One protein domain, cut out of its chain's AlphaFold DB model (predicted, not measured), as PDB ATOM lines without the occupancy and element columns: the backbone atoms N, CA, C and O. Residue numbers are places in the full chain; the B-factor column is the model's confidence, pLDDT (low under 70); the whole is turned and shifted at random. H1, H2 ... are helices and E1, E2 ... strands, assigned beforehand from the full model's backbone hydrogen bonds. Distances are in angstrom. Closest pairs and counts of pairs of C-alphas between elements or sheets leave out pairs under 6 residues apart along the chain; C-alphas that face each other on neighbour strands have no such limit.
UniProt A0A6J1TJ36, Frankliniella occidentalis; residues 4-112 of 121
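This is residues 4 to 112 of the 121 residues of a protein of Frankliniella occidentalis (UniProt A0A6J1TJ36). What is the main picture? A small three-stranded sheet, E1 E5 E2, stands between helix H1 beyond one edge and a long hairpin, E3 and E4, beyond the other, with short H2 over one face and short H3 grazing the sheet; residues 6 to 12 stick out. What is it made of? The printed part has 109 residues, under half in named elements, of mixed class, in the chain order H1 E1 H2 E2 E3 E4 E5 H3, and both sheets are antiparallel. How large is it? It is only just compact, close to loose, with a radius of gyration of the C-alphas of 15.2 A and spans of 40 by 40 by 27 A.

How is the largest sheet paired? Inner strand E5, residues 102 to 105, has antiparallel neighbours E1, residues 34 to 36, at 153 degrees, and E2, residues 58 to 60, at 162 degrees. Within hydrogen-bond range are N 35 and O 104, 2.9 A, and N 59 and O 103, 3.0 A. Where do the helices stand? H2, residues 47 to 53, is on this sheet over E5 at a height of 9.3 A, running along the strands at 21 degrees to E5 on the local plane; the closest C-alphas of H2 and E5 are those of Ile 52 and Ala 103, 6.1 A. E1, H2 and E2 form a split strand-helix-strand unit, two strands running the same way with E5 between them, and its crossover is left-handed. H3, residues 106 to 111, only grazes the sheet with residues 106 to 109, and H1, residues 16 to 29, touches H3 with residues 26 to 27 alone, about perpendicular at 86 degrees, the closest C-alphas being those of Arg 27 and His 110, 6.9 A. How does the other sheet stand? E3, residues 71 to 76, and E4, residues 82 to 87, form a hairpin at 167 degrees, with N 73 and O 86 2.8 A apart. The closest C-alphas of E2 and E3 are those of Met 60 and Pro 74, 6.6 A, while E2 and E4 are apart. Are the helices' backbones in order? In H1, H2 and H3 every O i to N i+4 pair is within hydrogen-bond range.

Where does H1 run? It measures 19.9 A from C-alpha 16 at (-27.529, 38.235, 9.951) to C-alpha 29. How long are the strands? E3 measures 14.8 A, E4 14.7 A and E5 10.5 A. Where does H3 end? At C-alpha 111, (-48.160, 37.288, 3.419).

Which C-alphas are farthest apart? Those of Lys 7 and Thr 79, 46.9 A. Is any link long, or the printed part cut? E4 to E5 is a long link of 14 residues, and the printed part has no cut. Where is confidence low? Only residue 91 is under 70, and the mean pLDDT of the printed part is 92.1.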
ATOM      1  N   GLN A   4     -21.796  39.607   0.914       77.19
ATOM      2  CA  GLN A   4     -21.811  41.066   0.760       77.19
ATOM      3  C   GLN A   4     -21.201  41.836   1.946       77.19
ATOM      4  O   GLN A   4     -20.747  42.965   1.780       77.19
ATOM      5  N   TYR A   5     -21.128  41.231   3.138       78.06
ATOM      6  CA  TYR A   5     -20.549  41.863   4.328       78.06
ATOM      7  C   TYR A   5     -19.131  41.379   4.663       78.06
ATOM      8  O   TYR A   5     -18.463  41.982   5.505       78.06
ATOM      9  N   ARG A   6     -18.627  40.323   4.002       77.00
ATOM     10  CA  ARG A   6     -17.286  39.771   4.278       77.00
ATOM     11  C   ARG A   6     -16.174  40.778   3.985       77.00
ATOM     12  O   ARG A   6     -15.246  40.906   4.786       77.00
ATOM     13  N   LYS A   7     -16.301  41.502   2.868       78.12
ATOM     14  CA  LYS A   7     -15.306  42.461   2.354       78.12
ATOM     15  C   LYS A   7     -15.430  43.867   2.958       78.12
ATOM     16  O   LYS A   7     -14.625  44.738   2.642       78.12
ATOM     17  N   ARG A   8     -16.421  44.104   3.825       76.06
ATOM     18  CA  ARG A   8     -16.662  45.425   4.414       76.06
ATOM     19  C   ARG A   8     -15.557  45.788   5.413       76.06
ATOM     20  O   ARG A   8     -15.218  44.973   6.273       76.06
ATOM     21  N   ARG A   9     -15.006  47.000   5.292       72.12
ATOM     22  CA  ARG A   9     -14.073  47.589   6.268       72.12
ATOM     23  C   ARG A   9     -14.872  48.293   7.375       72.12
ATOM     24  O   ARG A   9     -15.884  48.918   7.078       72.12
ATOM     25  N   GLY A  10     -14.433  48.177   8.629       75.00
ATOM     26  CA  GLY A  10     -15.133  48.732   9.798       75.00
ATOM     27  C   GLY A  10     -16.152  47.772  10.427       75.00
ATOM     28  O   GLY A  10     -15.994  46.552  10.350       75.00
ATOM     29  N   ALA A  11     -17.181  48.326  11.078       73.44
ATOM     30  CA  ALA A  11     -18.183  47.550  11.806       73.44
ATOM     31  C   ALA A  11     -18.926  46.565  10.888       73.44
ATOM     32  O   ALA A  11     -19.419  46.907   9.804       73.44
ATOM     33  N   LYS A  12     -18.994  45.315  11.346       78.88
ATOM     34  CA  LYS A  12     -19.570  44.182  10.630       78.88
ATOM     35  C   LYS A  12     -20.823  43.703  11.358       78.88
ATOM     36  O   LYS A  12     -20.740  43.456  12.561       78.88
ATOM     37  N   PRO A  13     -21.961  43.526  10.667       79.56
ATOM     38  CA  PRO A  13     -23.152  43.009  11.319       79.56
ATOM     39  C   PRO A  13     -22.947  41.571  11.789       79.56
ATOM     40  O   PRO A  13     -22.522  40.703  11.018       79.56
ATOM     41  N   LYS A  14     -23.296  41.319  13.049       84.19
ATOM     42  CA  LYS A  14     -23.353  39.982  13.644       84.19
ATOM     43  C   LYS A  14     -24.765  39.402  13.492       84.19
ATOM     44  O   LYS A  14     -25.741  40.137  13.355       84.19
ATOM     45  N   GLY A  15     -24.874  38.075  13.444       88.25
ATOM     46  CA  GLY A  15     -26.162  37.365  13.485       88.25
ATOM     47  C   GLY A  15     -27.003  37.350  12.199       88.25
ATOM     48  O   GLY A  15     -27.969  36.598  12.126       88.25
ATOM     49  N   VAL A  16     -26.666  38.116  11.152       90.94
ATOM     50  CA  VAL A  16     -27.529  38.235   9.951       90.94
ATOM     51  C   VAL A  16     -27.802  36.892   9.265       90.94
ATOM     52  O   VAL A  16     -28.945  36.584   8.934       90.94
ATOM     53  N   ALA A  17     -26.770  36.069   9.060       91.19
ATOM     54  CA  ALA A  17     -26.945  34.771   8.402       91.19
ATOM     55  C   ALA A  17     -27.818  33.824   9.243       91.19
ATOM     56  O   ALA A  17     -28.643  33.097   8.697       91.19
ATOM     57  N   GLN A  18     -27.651  33.869  10.564       93.50
ATOM     58  CA  GLN A  18     -28.370  33.050  11.530       93.50
ATOM     59  C   GLN A  18     -29.853  33.436  11.576       93.50
ATOM     60  O   GLN A  18     -30.712  32.574  11.399       93.50
ATOM     61  N   ARG A  19     -30.157  34.736  11.694       95.88
ATOM     62  CA  ARG A  19     -31.534  35.258  11.663       95.88
ATOM     63  C   ARG A  19     -32.237  34.895  10.352       95.88
ATOM     64  O   ARG A  19     -33.357  34.391  10.374       95.88
ATOM     65  N   ASN A  20     -31.553  35.043   9.215       95.62
ATOM     66  CA  ASN A  20     -32.099  34.656   7.911       95.62
ATOM     67  C   ASN A  20     -32.339  33.149   7.788       95.62
ATOM     68  O   ASN A  20     -33.357  32.736   7.232       95.62
ATOM     69  N   ARG A  21     -31.453  32.313   8.341       96.06
ATOM     70  CA  ARG A  21     -31.667  30.863   8.380       96.06
ATOM     71  C   ARG A  21     -32.888  30.494   9.226       96.06
ATOM     72  O   ARG A  21     -33.659  29.634   8.803       96.06
ATOM     73  N   GLY A  22     -33.087  31.167  10.362       96.94
ATOM     74  CA  GLY A  22     -34.280  31.023  11.201       96.94
ATOM     75  C   GLY A  22     -35.564  31.400  10.461       96.94
ATOM     76  O   GLY A  22     -36.513  30.622  10.444       96.94
ATOM     77  N   LEU A  23     -35.572  32.530   9.745       96.94
ATOM     78  CA  LEU A  23     -36.714  32.943   8.918       96.94
ATOM     79  C   LEU A  23     -37.049  31.925   7.817       96.94
ATOM     80  O   LEU A  23     -38.220  31.630   7.586       96.94
ATOM     81  N   GLN A  24     -36.037  31.369   7.146       96.25
ATOM     82  CA  GLN A  24     -36.236  30.309   6.151       96.25
ATOM     83  C   GLN A  24     -36.839  29.052   6.781       96.25
ATOM     84  O   GLN A  24     -37.745  28.453   6.206       96.25
ATOM     85  N   TRP A  25     -36.354  28.661   7.961       97.69
ATOM     86  CA  TRP A  25     -36.902  27.522   8.684       97.69
ATOM     87  C   TRP A  25     -38.363  27.768   9.078       97.69
ATOM     88  O   TRP A  25     -39.203  26.919   8.798       97.69
ATOM     89  N   LEU A  26     -38.698  28.946   9.616       97.44
ATOM     90  CA  LEU A  26     -40.079  29.310   9.954       97.44
ATOM     91  C   LEU A  26     -40.998  29.266   8.732       97.44
ATOM     92  O   LEU A  26     -42.085  28.704   8.812       97.44
ATOM     93  N   ARG A  27     -40.555  29.786   7.581       95.62
ATOM     94  CA  ARG A  27     -41.332  29.704   6.332       95.62
ATOM     95  C   ARG A  27     -41.597  28.270   5.881       95.62
ATOM     96  O   ARG A  27     -42.646  28.009   5.308       95.62
ATOM     97  N   ALA A  28     -40.660  27.359   6.104       97.19
ATOM     98  CA  ALA A  28     -40.821  25.968   5.699       97.19
ATOM     99  C   ALA A  28     -41.622  25.129   6.711       97.19
ATOM    100  O   ALA A  28     -42.210  24.130   6.316       97.19
ATOM    101  N   ASN A  29     -41.646  25.513   7.995       98.19
ATOM    102  CA  ASN A  29     -42.082  24.620   9.077       98.19
ATOM    103  C   ASN A  29     -43.195  25.177   9.980       98.19
ATOM    104  O   ASN A  29     -43.742  24.426  10.783       98.19
ATOM    105  N   ALA A  30     -43.547  26.462   9.889       97.50
ATOM    106  CA  ALA A  30     -44.553  27.074  10.756       97.50
ATOM    107  C   ALA A  30     -45.557  27.900   9.947       97.50
ATOM    108  O   ALA A  30     -45.172  28.673   9.077       97.50
ATOM    109  N   SER A  31     -46.848  27.786  10.255       96.19
ATOM    110  CA  SER A  31     -47.927  28.571   9.627       96.19
ATOM    111  C   SER A  31     -48.588  29.565  10.589       96.19
ATOM    112  O   SER A  31     -49.189  30.551  10.159       96.19
ATOM    113  N   VAL A  32     -48.448  29.331  11.895       96.88
ATOM    114  CA  VAL A  32     -49.034  30.122  12.981       96.88
ATOM    115  C   VAL A  32     -47.996  30.400  14.065       96.88
ATOM    116  O   VAL A  32     -46.959  29.742  14.129       96.88
ATOM    117  N   GLY A  33     -48.284  31.385  14.912       97.62
ATOM    118  CA  GLY A  33     -47.411  31.805  16.006       97.62
ATOM    119  C   GLY A  33     -46.750  33.158  15.764       97.62
ATOM    120  O   GLY A  33     -47.116  33.914  14.856       97.62
ATOM    121  N   VAL A  34     -45.778  33.456  16.617       98.44
ATOM    122  CA  VAL A  34     -45.003  34.698  16.646       98.44
ATOM    123  C   VAL A  34     -43.532  34.317  16.716       98.44
ATOM    124  O   VAL A  34     -43.182  33.343  17.379       98.44
ATOM    125  N   PHE A  35     -42.680  35.069  16.029       97.88
ATOM    126  CA  PHE A  35     -41.239  34.975  16.209       97.88
ATOM    127  C   PHE A  35     -40.683  36.289  16.750       97.88
ATOM    128  O   PHE A  35     -41.219  37.371  16.493       97.88
ATOM    129  N   TYR A  36     -39.593  36.160  17.494       98.06
ATOM    130  CA  TYR A  36     -38.899  37.239  18.171       98.06
ATOM    131  C   TYR A  36     -37.394  37.010  18.039       98.06
ATOM    132  O   TYR A  36     -36.931  35.875  18.166       98.06
ATOM    133  N   PHE A  37     -36.639  38.061  17.720       96.94
ATOM    134  CA  PHE A  37     -35.187  37.976  17.619       96.94
ATOM    135  C   PHE A  37     -34.575  38.244  18.990       96.94
ATOM    136  O   PHE A  37     -34.469  39.393  19.411       96.94
ATOM    137  N   ALA A  38     -34.176  37.171  19.667       96.31
ATOM    138  CA  ALA A  38     -33.516  37.236  20.958       96.31
ATOM    139  C   ALA A  38     -32.027  36.888  20.811       96.31
ATOM    140  O   ALA A  38     -31.698  35.739  20.512       96.31
ATOM    141  N   ASP A  39     -31.152  37.884  20.956       94.12
ATOM    142  CA  ASP A  39     -29.701  37.672  20.998       94.12
ATOM    143  C   ASP A  39     -29.313  37.042  22.357       94.12
ATOM    144  O   ASP A  39     -30.016  37.201  23.356       94.12
ATOM    145  N   ASP A  40     -28.236  36.257  22.382       95.25
ATOM    146  CA  ASP A  40     -27.850  35.378  23.499       95.25
ATOM    147  C   ASP A  40     -27.217  36.106  24.693       95.25
ATOM    148  O   ASP A  40     -27.092  35.531  25.773       95.25
ATOM    149  N   ASP A  41     -26.840  37.365  24.505       94.25
ATOM    150  CA  ASP A  41     -26.222  38.249  25.492       94.25
ATOM    151  C   ASP A  41     -27.196  39.276  26.099       94.25
ATOM    152  O   ASP A  41     -26.804  40.078  26.948       94.25
ATOM    153  N   ASN A  42     -28.470  39.233  25.705       96.25
ATOM    154  CA  ASN A  42     -29.515  40.096  26.247       96.25
ATOM    155  C   ASN A  42     -30.205  39.490  27.479       96.25
ATOM    156  O   ASN A  42     -30.277  38.274  27.664       96.25
ATOM    157  N   THR A  43     -30.811  40.366  28.282       97.56
ATOM    158  CA  THR A  43     -31.655  39.994  29.424       97.56
ATOM    159  C   THR A  43     -33.128  40.155  29.065       97.56
ATOM    160  O   THR A  43     -33.529  41.188  28.530       97.56
ATOM    161  N   TYR A  44     -33.946  39.160  29.407       97.12
ATOM    162  CA  TYR A  44     -35.376  39.146  29.111       97.12
ATOM    163  C   TYR A  44     -36.189  38.932  30.384       97.12
ATOM    164  O   TYR A  44     -36.010  37.927  31.071       97.12
ATOM    165  N   ASP A  45     -37.102  39.858  30.676       97.25
ATOM    166  CA  ASP A  45     -38.168  39.614  31.645       97.25
ATOM    167  C   ASP A  45     -39.165  38.621  31.037       97.25
ATOM    168  O   ASP A  45     -39.576  38.784  29.889       97.25
ATOM    169  N   VAL A  46     -39.572  37.598  31.789       97.62
ATOM    170  CA  VAL A  46     -40.544  36.597  31.326       97.62
ATOM    171  C   VAL A  46     -41.878  37.208  30.893       97.62
ATOM    172  O   VAL A  46     -42.509  36.670  29.981       97.62
ATOM    173  N   ALA A  47     -42.273  38.351  31.460       97.56
ATOM    174  CA  ALA A  47     -43.486  39.064  31.071       97.56
ATOM    175  C   ALA A  47     -43.498  39.461  29.584       97.56
ATOM    176  O   ALA A  47     -44.562  39.506  28.965       97.56
ATOM    177  N   ILE A  48     -42.328  39.670  28.958       97.44
ATOM    178  CA  ILE A  48     -42.272  40.032  27.533       97.44
ATOM    179  C   ILE A  48     -42.886  38.952  26.639       97.44
ATOM    180  O   ILE A  48     -43.444  39.256  25.584       97.44
ATOM    181  N   PHE A  49     -42.814  37.683  27.050       97.62
ATOM    182  CA  PHE A  49     -43.331  36.577  26.252       97.62
ATOM    183  C   PHE A  49     -44.860  36.542  26.232       97.62
ATOM    184  O   PHE A  49     -45.433  36.074  25.245       97.62
ATOM    185  N   ASP A  50     -45.518  37.067  27.266       98.00
ATOM    186  CA  ASP A  50     -46.972  37.214  27.288       98.00
ATOM    187  C   ASP A  50     -47.422  38.380  26.404       98.00
ATOM    188  O   ASP A  50     -48.345  38.216  25.600       98.00
ATOM    189  N   GLU A  51     -46.691  39.497  26.437       97.06
ATOM    190  CA  GLU A  51     -46.936  40.654  25.569       97.06
ATOM    191  C   GLU A  51     -46.866  40.271  24.082       97.06
ATOM    192  O   GLU A  51     -47.813  40.468  23.306       97.06
ATOM    193  N   ILE A  52     -45.765  39.636  23.661       97.88
ATOM    194  CA  ILE A  52     -45.541  39.342  22.240       97.88
ATOM    195  C   ILE A  52     -46.431  38.214  21.710       97.88
ATOM    196  O   ILE A  52     -46.704  38.186  20.506       97.88
ATOM    197  N   ARG A  53     -46.929  37.304  22.563       97.69
ATOM    198  CA  ARG A  53     -47.774  36.160  22.157       97.69
ATOM    199  C   ARG A  53     -49.030  36.597  21.402       97.69
ATOM    200  O   ARG A  53     -49.527  35.867  20.543       97.69
ATOM    201  N   SER A  54     -49.529  37.797  21.691       96.75
ATOM    202  CA  SER A  54     -50.746  38.354  21.095       96.75
ATOM    203  C   SER A  54     -50.547  38.981  19.700       96.75
ATOM    204  O   SER A  54     -51.534  39.316  19.031       96.75
ATOM    205  N   THR A  55     -49.301  39.096  19.220       98.44
ATOM    206  CA  THR A  55     -48.929  39.833  17.998       98.44
ATOM    207  C   THR A  55     -49.702  39.383  16.756       98.44
ATOM    208  O   THR A  55     -49.608  38.238  16.309       98.44
ATOM    209  N   LYS A  56     -50.423  40.321  16.123       97.25
ATOM    210  CA  LYS A  56     -51.213  40.056  14.900       97.25
ATOM    211  C   LYS A  56     -50.459  40.323  13.600       97.25
ATOM    212  O   LYS A  56     -50.660  39.610  12.619       97.25
ATOM    213  N   ARG A  57     -49.602  41.346  13.578       96.69
ATOM    214  CA  ARG A  57     -48.720  41.663  12.441       96.69
ATOM    215  C   ARG A  57     -47.305  41.902  12.932       96.69
ATOM    216  O   ARG A  57     -46.454  41.038  12.753       96.69
ATOM    217  N   VAL A  58     -47.107  43.036  13.592       97.00
ATOM    218  CA  VAL A  58     -45.869  43.436  14.256       97.00
ATOM    219  C   VAL A  58     -46.268  44.104  15.567       97.00
ATOM    220  O   VAL A  58     -47.216  44.888  15.578       97.00
ATOM    221  N   SER A  59     -45.584  43.763  16.649       97.06
ATOM    222  CA  SER A  59     -45.627  44.470  17.929       97.06
ATOM    223  C   SER A  59     -44.267  45.115  18.163       97.06
ATOM    224  O   SER A  59     -43.254  44.620  17.667       97.06
ATOM    225  N   MET A  60     -44.252  46.244  18.864       96.00
ATOM    226  CA  MET A  60     -43.036  46.985  19.189       96.00
ATOM    227  C   MET A  60     -43.085  47.403  20.651       96.00
ATOM    228  O   MET A  60     -44.167  47.681  21.168       96.00
ATOM    229  N   PHE A  61     -41.927  47.453  21.298       95.44
ATOM    230  CA  PHE A  61     -41.808  47.728  22.726       95.44
ATOM    231  C   PHE A  61     -40.458  48.386  23.054       95.44
ATOM    232  O   PHE A  61     -39.542  48.346  22.226       95.44
ATOM    233  N   PRO A  62     -40.336  49.040  24.224       95.94
ATOM    234  CA  PRO A  62     -39.091  49.671  24.640       95.94
ATOM    235  C   PRO A  62     -37.972  48.649  24.875       95.94
ATOM    236  O   PRO A  62     -38.203  47.576  25.429       95.94
ATOM    237  N   VAL A  63     -36.746  49.027  24.522       96.69
ATOM    238  CA  VAL A  63     -35.509  48.305  24.836       96.69
ATOM    239  C   VAL A  63     -34.615  49.228  25.652       96.69
ATOM    240  O   VAL A  63     -34.317  50.347  25.232       96.69
ATOM    241  N   GLY A  64     -34.216  48.766  26.835       95.56
ATOM    242  CA  GLY A  64     -33.320  49.490  27.729       95.56
ATOM    243  C   GLY A  64     -31.853  49.135  27.497       95.56
ATOM    244  O   GLY A  64     -31.535  48.117  26.890       95.56
ATOM    245  N   LEU A  65     -30.958  49.980  28.010       93.38
ATOM    246  CA  LEU A  65     -29.500  49.792  27.983       93.38
ATOM    247  C   LEU A  65     -28.921  49.577  26.573       93.38
ATOM    248  O   LEU A  65     -27.827  49.043  26.411       93.38
ATOM    249  N   CYS A  66     -29.636  50.044  25.549       85.44
ATOM    250  CA  CYS A  66     -29.211  50.001  24.158       85.44
ATOM    251  C   CYS A  66     -28.825  51.399  23.658       85.44
ATOM    252  O   CYS A  66     -29.382  52.409  24.095       85.44
ATOM    253  N   THR A  67     -27.943  51.462  22.658       80.62
ATOM    254  CA  THR A  67     -27.483  52.714  22.018       80.62
ATOM    255  C   THR A  67     -26.830  53.713  22.998       80.62
ATOM    256  O   THR A  67     -26.586  53.405  24.161       80.62
ATOM    257  N   LYS A  68     -26.515  54.932  22.532       80.81
ATOM    258  CA  LYS A  68     -25.887  55.983  23.355       80.81
ATOM    259  C   LYS A  68     -26.823  56.571  24.420       80.81
ATOM    260  O   LYS A  68     -26.343  56.998  25.463       80.81
ATOM    261  N   PHE A  69     -28.132  56.624  24.159       82.31
ATOM    262  CA  PHE A  69     -29.111  57.214  25.087       82.31
ATOM    263  C   PHE A  69     -29.766  56.184  26.015       82.31
ATOM    264  O   PHE A  69     -30.632  56.542  26.803       82.31
ATOM    265  N   GLY A  70     -29.362  54.912  25.934       90.38
ATOM    266  CA  GLY A  70     -29.832  53.856  26.831       90.38
ATOM    267  C   GLY A  70     -31.280  53.413  26.611       90.38
ATOM    268  O   GLY A  70     -31.763  52.586  27.378       90.38
ATOM    269  N   LEU A  71     -31.972  53.938  25.595       92.56
ATOM    270  CA  LEU A  71     -33.360  53.605  25.288       92.56
ATOM    271  C   LEU A  71     -33.625  53.661  23.780       92.56
ATOM    272  O   LEU A  71     -33.255  54.624  23.104       92.56
ATOM    273  N   SER A  72     -34.315  52.639  23.286       94.19
ATOM    274  CA  SER A  72     -34.946  52.590  21.968       94.19
ATOM    275  C   SER A  72     -36.415  52.240  22.173       94.19
ATOM    276  O   SER A  72     -36.714  51.235  22.811       94.19
ATOM    277  N   THR A  73     -37.350  53.073  21.719       94.44
ATOM    278  CA  THR A  73     -38.781  52.857  21.975       94.44
ATOM    279  C   THR A  73     -39.673  53.424  20.872       94.44
ATOM    280  O   THR A  73     -39.400  54.513  20.353       94.44
ATOM    281  N   PRO A  74     -40.792  52.752  20.529       95.31
ATOM    282  CA  PRO A  74     -41.901  53.440  19.885       95.31
ATOM    283  C   PRO A  74     -42.439  54.531  20.821       95.31
ATOM    284  O   PRO A  74     -42.472  54.371  22.041       95.31
ATOM    285  N   VAL A  75     -42.872  55.644  20.244       95.12
ATOM    286  CA  VAL A  75     -43.581  56.715  20.943       95.12
ATOM    287  C   VAL A  75     -45.050  56.583  20.586       95.12
ATOM    288  O   VAL A  75     -45.403  56.536  19.405       95.12
ATOM    289  N   VAL A  76     -45.905  56.520  21.601       95.75
ATOM    290  CA  VAL A  76     -47.359  56.436  21.444       95.75
ATOM    291  C   VAL A  76     -48.034  57.635  22.100       95.75
ATOM    292  O   VAL A  76     -47.519  58.201  23.064       95.75
ATOM    293  N   SER A  77     -49.180  58.046  21.565       95.81
ATOM    294  CA  SER A  77     -50.042  59.039  22.200       95.81
ATOM    295  C   SER A  77     -50.670  58.475  23.478       95.81
ATOM    296  O   SER A  77     -50.676  57.266  23.714       95.81
ATOM    297  N   SER A  78     -51.314  59.342  24.259       94.31
ATOM    298  CA  SER A  78     -52.162  58.928  25.388       94.31
ATOM    299  C   SER A  78     -53.316  58.002  24.980       94.31
ATOM    300  O   SER A  78     -53.834  57.266  25.812       94.31
ATOM    301  N   THR A  79     -53.710  58.016  23.703       94.81
ATOM    302  CA  THR A  79     -54.738  57.133  23.132       94.81
ATOM    303  C   THR A  79     -54.172  55.824  22.573       94.81
ATOM    304  O   THR A  79     -54.918  55.030  22.007       94.81
ATOM    305  N   GLY A  80     -52.861  55.590  22.703       90.31
ATOM    306  CA  GLY A  80     -52.181  54.389  22.209       90.31
ATOM    307  C   GLY A  80     -51.870  54.406  20.708       90.31
ATOM    308  O   GLY A  80     -51.431  53.396  20.160       90.31
ATOM    309  N   ALA A  81     -52.076  55.533  20.023       93.19
ATOM    310  CA  ALA A  81     -51.731  55.663  18.613       93.19
ATOM    311  C   ALA A  81     -50.218  55.844  18.449       93.19
ATOM    312  O   ALA A  81     -49.597  56.620  19.170       93.19
ATOM    313  N   PHE A  82     -49.623  55.150  17.482       93.81
ATOM    314  CA  PHE A  82     -48.207  55.301  17.156       93.81
ATOM    315  C   PHE A  82     -47.907  56.707  16.610       93.81
ATOM    316  O   PHE A  82     -48.542  57.145  15.653       93.81
ATOM    317  N   MET A  83     -46.914  57.381  17.193       94.94
ATOM    318  CA  MET A  83     -46.529  58.760  16.866       94.94
ATOM    319  C   MET A  83     -45.127  58.870  16.258       94.94
ATOM    320  O   MET A  83     -44.816  59.862  15.604       94.94
ATOM    321  N   GLY A  84     -44.264  57.879  16.472       93.81
ATOM    322  CA  GLY A  84     -42.878  57.917  16.018       93.81
ATOM    323  C   GLY A  84     -41.973  57.047  16.876       93.81
ATOM    324  O   GLY A  84     -42.427  56.108  17.526       93.81
ATOM    325  N   PHE A  85     -40.685  57.366  16.892       93.25
ATOM    326  CA  PHE A  85     -39.675  56.604  17.618       93.25
ATOM    327  C   PHE A  85     -38.757  57.532  18.404       93.25
ATOM    328  O   PHE A  85     -38.452  58.638  17.957       93.25
ATOM    329  N   TYR A  86     -38.278  57.036  19.537       91.56
ATOM    330  CA  TYR A  86     -37.161  57.600  20.275       91.56
ATOM    331  C   TYR A  86     -36.031  56.570  20.273       91.56
ATOM    332  O   TYR A  86     -36.219  55.454  20.748       91.56
ATOM    333  N   ASP A  87     -34.873  56.922  19.719       88.50
ATOM    334  CA  ASP A  87     -33.726  56.021  19.592       88.50
ATOM    335  C   ASP A  87     -32.432  56.839  19.465       88.50
ATOM    336  O   ASP A  87     -32.418  57.901  18.836       88.50
ATOM    337  N   GLY A  88     -31.332  56.354  20.051       80.31
ATOM    338  CA  GLY A  88     -30.041  57.052  20.014       80.31
ATOM    339  C   GLY A  88     -29.255  56.967  18.717       80.31
ATOM    340  O   GLY A  88     -28.163  57.528  18.626       80.31
ATOM    341  N   TRP A  89     -29.803  56.303  17.708       76.94
ATOM    342  CA  TRP A  89     -29.204  56.121  16.402       76.94
ATOM    343  C   TRP A  89     -30.260  56.211  15.294       76.94
ATOM    344  O   TRP A  89     -30.730  55.212  14.754       76.94
ATOM    345  N   LEU A  90     -30.640  57.422  14.891       74.00
ATOM    346  CA  LEU A  90     -31.655  57.577  13.843       74.00
ATOM    347  C   LEU A  90     -31.139  57.130  12.469       74.00
ATOM    348  O   LEU A  90     -31.839  56.395  11.784       74.00
ATOM    349  N   GLY A  91     -29.923  57.530  12.068       69.50
ATOM    350  CA  GLY A  91     -29.226  57.023  10.870       69.50
ATOM    351  C   GLY A  91     -30.021  57.061   9.552       69.50
ATOM    352  O   GLY A  91     -29.762  56.241   8.677       69.50
ATOM    353  N   GLY A  92     -31.034  57.931   9.426       77.94
ATOM    354  CA  GLY A  92     -31.974  57.934   8.292       77.94
ATOM    355  C   GLY A  92     -32.832  56.663   8.171       77.94
ATOM    356  O   GLY A  92     -33.427  56.414   7.123       77.94
ATOM    357  N   ARG A  93     -32.883  55.831   9.220       83.81
ATOM    358  CA  ARG A  93     -33.601  54.555   9.239       83.81
ATOM    359  C   ARG A  93     -35.104  54.798   9.157       83.81
ATOM    360  O   ARG A  93     -35.651  55.629   9.874       83.81
ATOM    361  N   LYS A  94     -35.791  53.995   8.339       87.88
ATOM    362  CA  LYS A  94     -37.264  53.992   8.273       87.88
ATOM    363  C   LYS A  94     -37.898  53.531   9.592       87.88
ATOM    364  O   LYS A  94     -38.962  54.012   9.962       87.88
ATOM    365  N   PHE A  95     -37.240  52.594  10.273       90.56
ATOM    366  CA  PHE A  95     -37.650  52.053  11.566       90.56
ATOM    367  C   PHE A  95     -36.450  52.110  12.518       90.56
ATOM    368  O   PHE A  95     -35.667  51.158  12.570       90.56
ATOM    369  N   PRO A  96     -36.227  53.247  13.197       89.81
ATOM    370  CA  PRO A  96     -35.153  53.383  14.166       89.81
ATOM    371  C   PRO A  96     -35.527  52.679  15.477       89.81
ATOM    372  O   PRO A  96     -35.955  53.312  16.433       89.81
ATOM    373  N   VAL A  97     -35.396  51.352  15.476       90.00
ATOM    374  CA  VAL A  97     -35.598  50.475  16.639       90.00
ATOM    375  C   VAL A  97     -34.445  49.484  16.768       90.00
ATOM    376  O   VAL A  97     -33.773  49.184  15.772       90.00
ATOM    377  N   ASP A  98     -34.207  48.986  17.978       91.94
ATOM    378  CA  ASP A  98     -33.290  47.870  18.217       91.94
ATOM    379  C   ASP A  98     -33.878  46.525  17.730       91.94
ATOM    380  O   ASP A  98     -35.096  46.370  17.596       91.94
ATOM    381  N   MET A  99     -33.019  45.538  17.452       92.69
ATOM    382  CA  MET A  99     -33.437  44.199  17.015       92.69
ATOM    383  C   MET A  99     -34.309  43.487  18.057       92.69
ATOM    384  O   MET A  99     -35.236  42.770  17.680       92.69
ATOM    385  N   ALA A 100     -34.047  43.715  19.345       95.44
ATOM    386  CA  ALA A 100     -34.842  43.180  20.442       95.44
ATOM    387  C   ALA A 100     -36.152  43.959  20.666       95.44
ATOM    388  O   ALA A 100     -36.924  43.600  21.535       95.44
ATOM    389  N   GLY A 101     -36.444  45.025  19.915       96.25
ATOM    390  CA  GLY A 101     -37.589  45.904  20.191       96.25
ATOM    391  C   GLY A 101     -38.899  45.525  19.509       96.25
ATOM    392  O   GLY A 101     -39.843  46.317  19.534       96.25
ATOM    393  N   PHE A 102     -38.969  44.382  18.822       97.44
ATOM    394  CA  PHE A 102     -40.162  44.006  18.064       97.44
ATOM    395  C   PHE A 102     -40.341  42.498  17.909       97.44
ATOM    396  O   PHE A 102     -39.376  41.746  17.789       97.44
ATOM    397  N   ALA A 103     -41.596  42.063  17.794       98.44
ATOM    398  CA  ALA A 103     -41.960  40.698  17.428       98.44
ATOM    399  C   ALA A 103     -42.913  40.688  16.229       98.44
ATOM    400  O   ALA A 103     -43.576  41.681  15.918       98.44
ATOM    401  N   VAL A 104     -42.973  39.563  15.512       98.25
ATOM    402  CA  VAL A 104     -43.680  39.477  14.227       98.25
ATOM    403  C   VAL A 104     -44.509  38.204  14.141       98.25
ATOM    404  O   VAL A 104     -44.072  37.115  14.510       98.25
ATOM    405  N   SER A 105     -45.716  38.326  13.593       98.44
ATOM    406  CA  SER A 105     -46.577  37.174  13.329       98.44
ATOM    407  C   SER A 105     -46.024  36.302  12.198       98.44
ATOM    408  O   SER A 105     -45.734  36.790  11.103       98.44
ATOM    409  N   VAL A 106     -45.984  34.983  12.410       98.06
ATOM    410  CA  VAL A 106     -45.639  33.997  11.369       98.06
ATOM    411  C   VAL A 106     -46.642  34.048  10.213       98.06
ATOM    412  O   VAL A 106     -46.262  33.968   9.046       98.06
ATOM    413  N   LYS A 107     -47.927  34.284  10.503       97.69
ATOM    414  CA  LYS A 107     -48.943  34.463   9.457       97.69
ATOM    415  C   LYS A 107     -48.621  35.676   8.580       97.69
ATOM    416  O   LYS A 107     -48.756  35.608   7.360       97.69
ATOM    417  N   PHE A 108     -48.173  36.780   9.183       97.44
ATOM    418  CA  PHE A 108     -47.759  37.970   8.436       97.44
ATOM    419  C   PHE A 108     -46.488  37.735   7.616       97.44
ATOM    420  O   PHE A 108     -46.435  38.166   6.466       97.44
ATOM    421  N   LEU A 109     -45.520  36.976   8.138       96.88
ATOM    422  CA  LEU A 109     -44.331  36.562   7.386       96.88
ATOM    423  C   LEU A 109     -44.696  35.881   6.055       96.88
ATOM    424  O   LEU A 109     -44.102  36.201   5.026       96.88
ATOM    425  N   HIS A 110     -45.698  34.998   6.051       95.94
ATOM    426  CA  HIS A 110     -46.171  34.320   4.836       95.94
ATOM    427  C   HIS A 110     -46.864  35.236   3.831       95.94
ATOM    428  O   HIS A 110     -46.761  35.008   2.629       95.94
ATOM    429  N   MET A 111     -47.525  36.298   4.299       95.75
ATOM    430  CA  MET A 111     -48.160  37.288   3.419       95.75
ATOM    431  C   MET A 111     -47.132  38.125   2.646       95.75
ATOM    432  O   MET A 111     -47.428  38.639   1.568       95.75
ATOM    433  N   VAL A 112     -45.914  38.259   3.173       92.38
ATOM    434  CA  VAL A 112     -44.837  39.006   2.520       92.38
ATOM    435  C   VAL A 112     -44.048  38.068   1.604       92.38
ATOM    436  O   VAL A 112     -43.479  37.076   2.060       92.38
TER     437      VAL A 112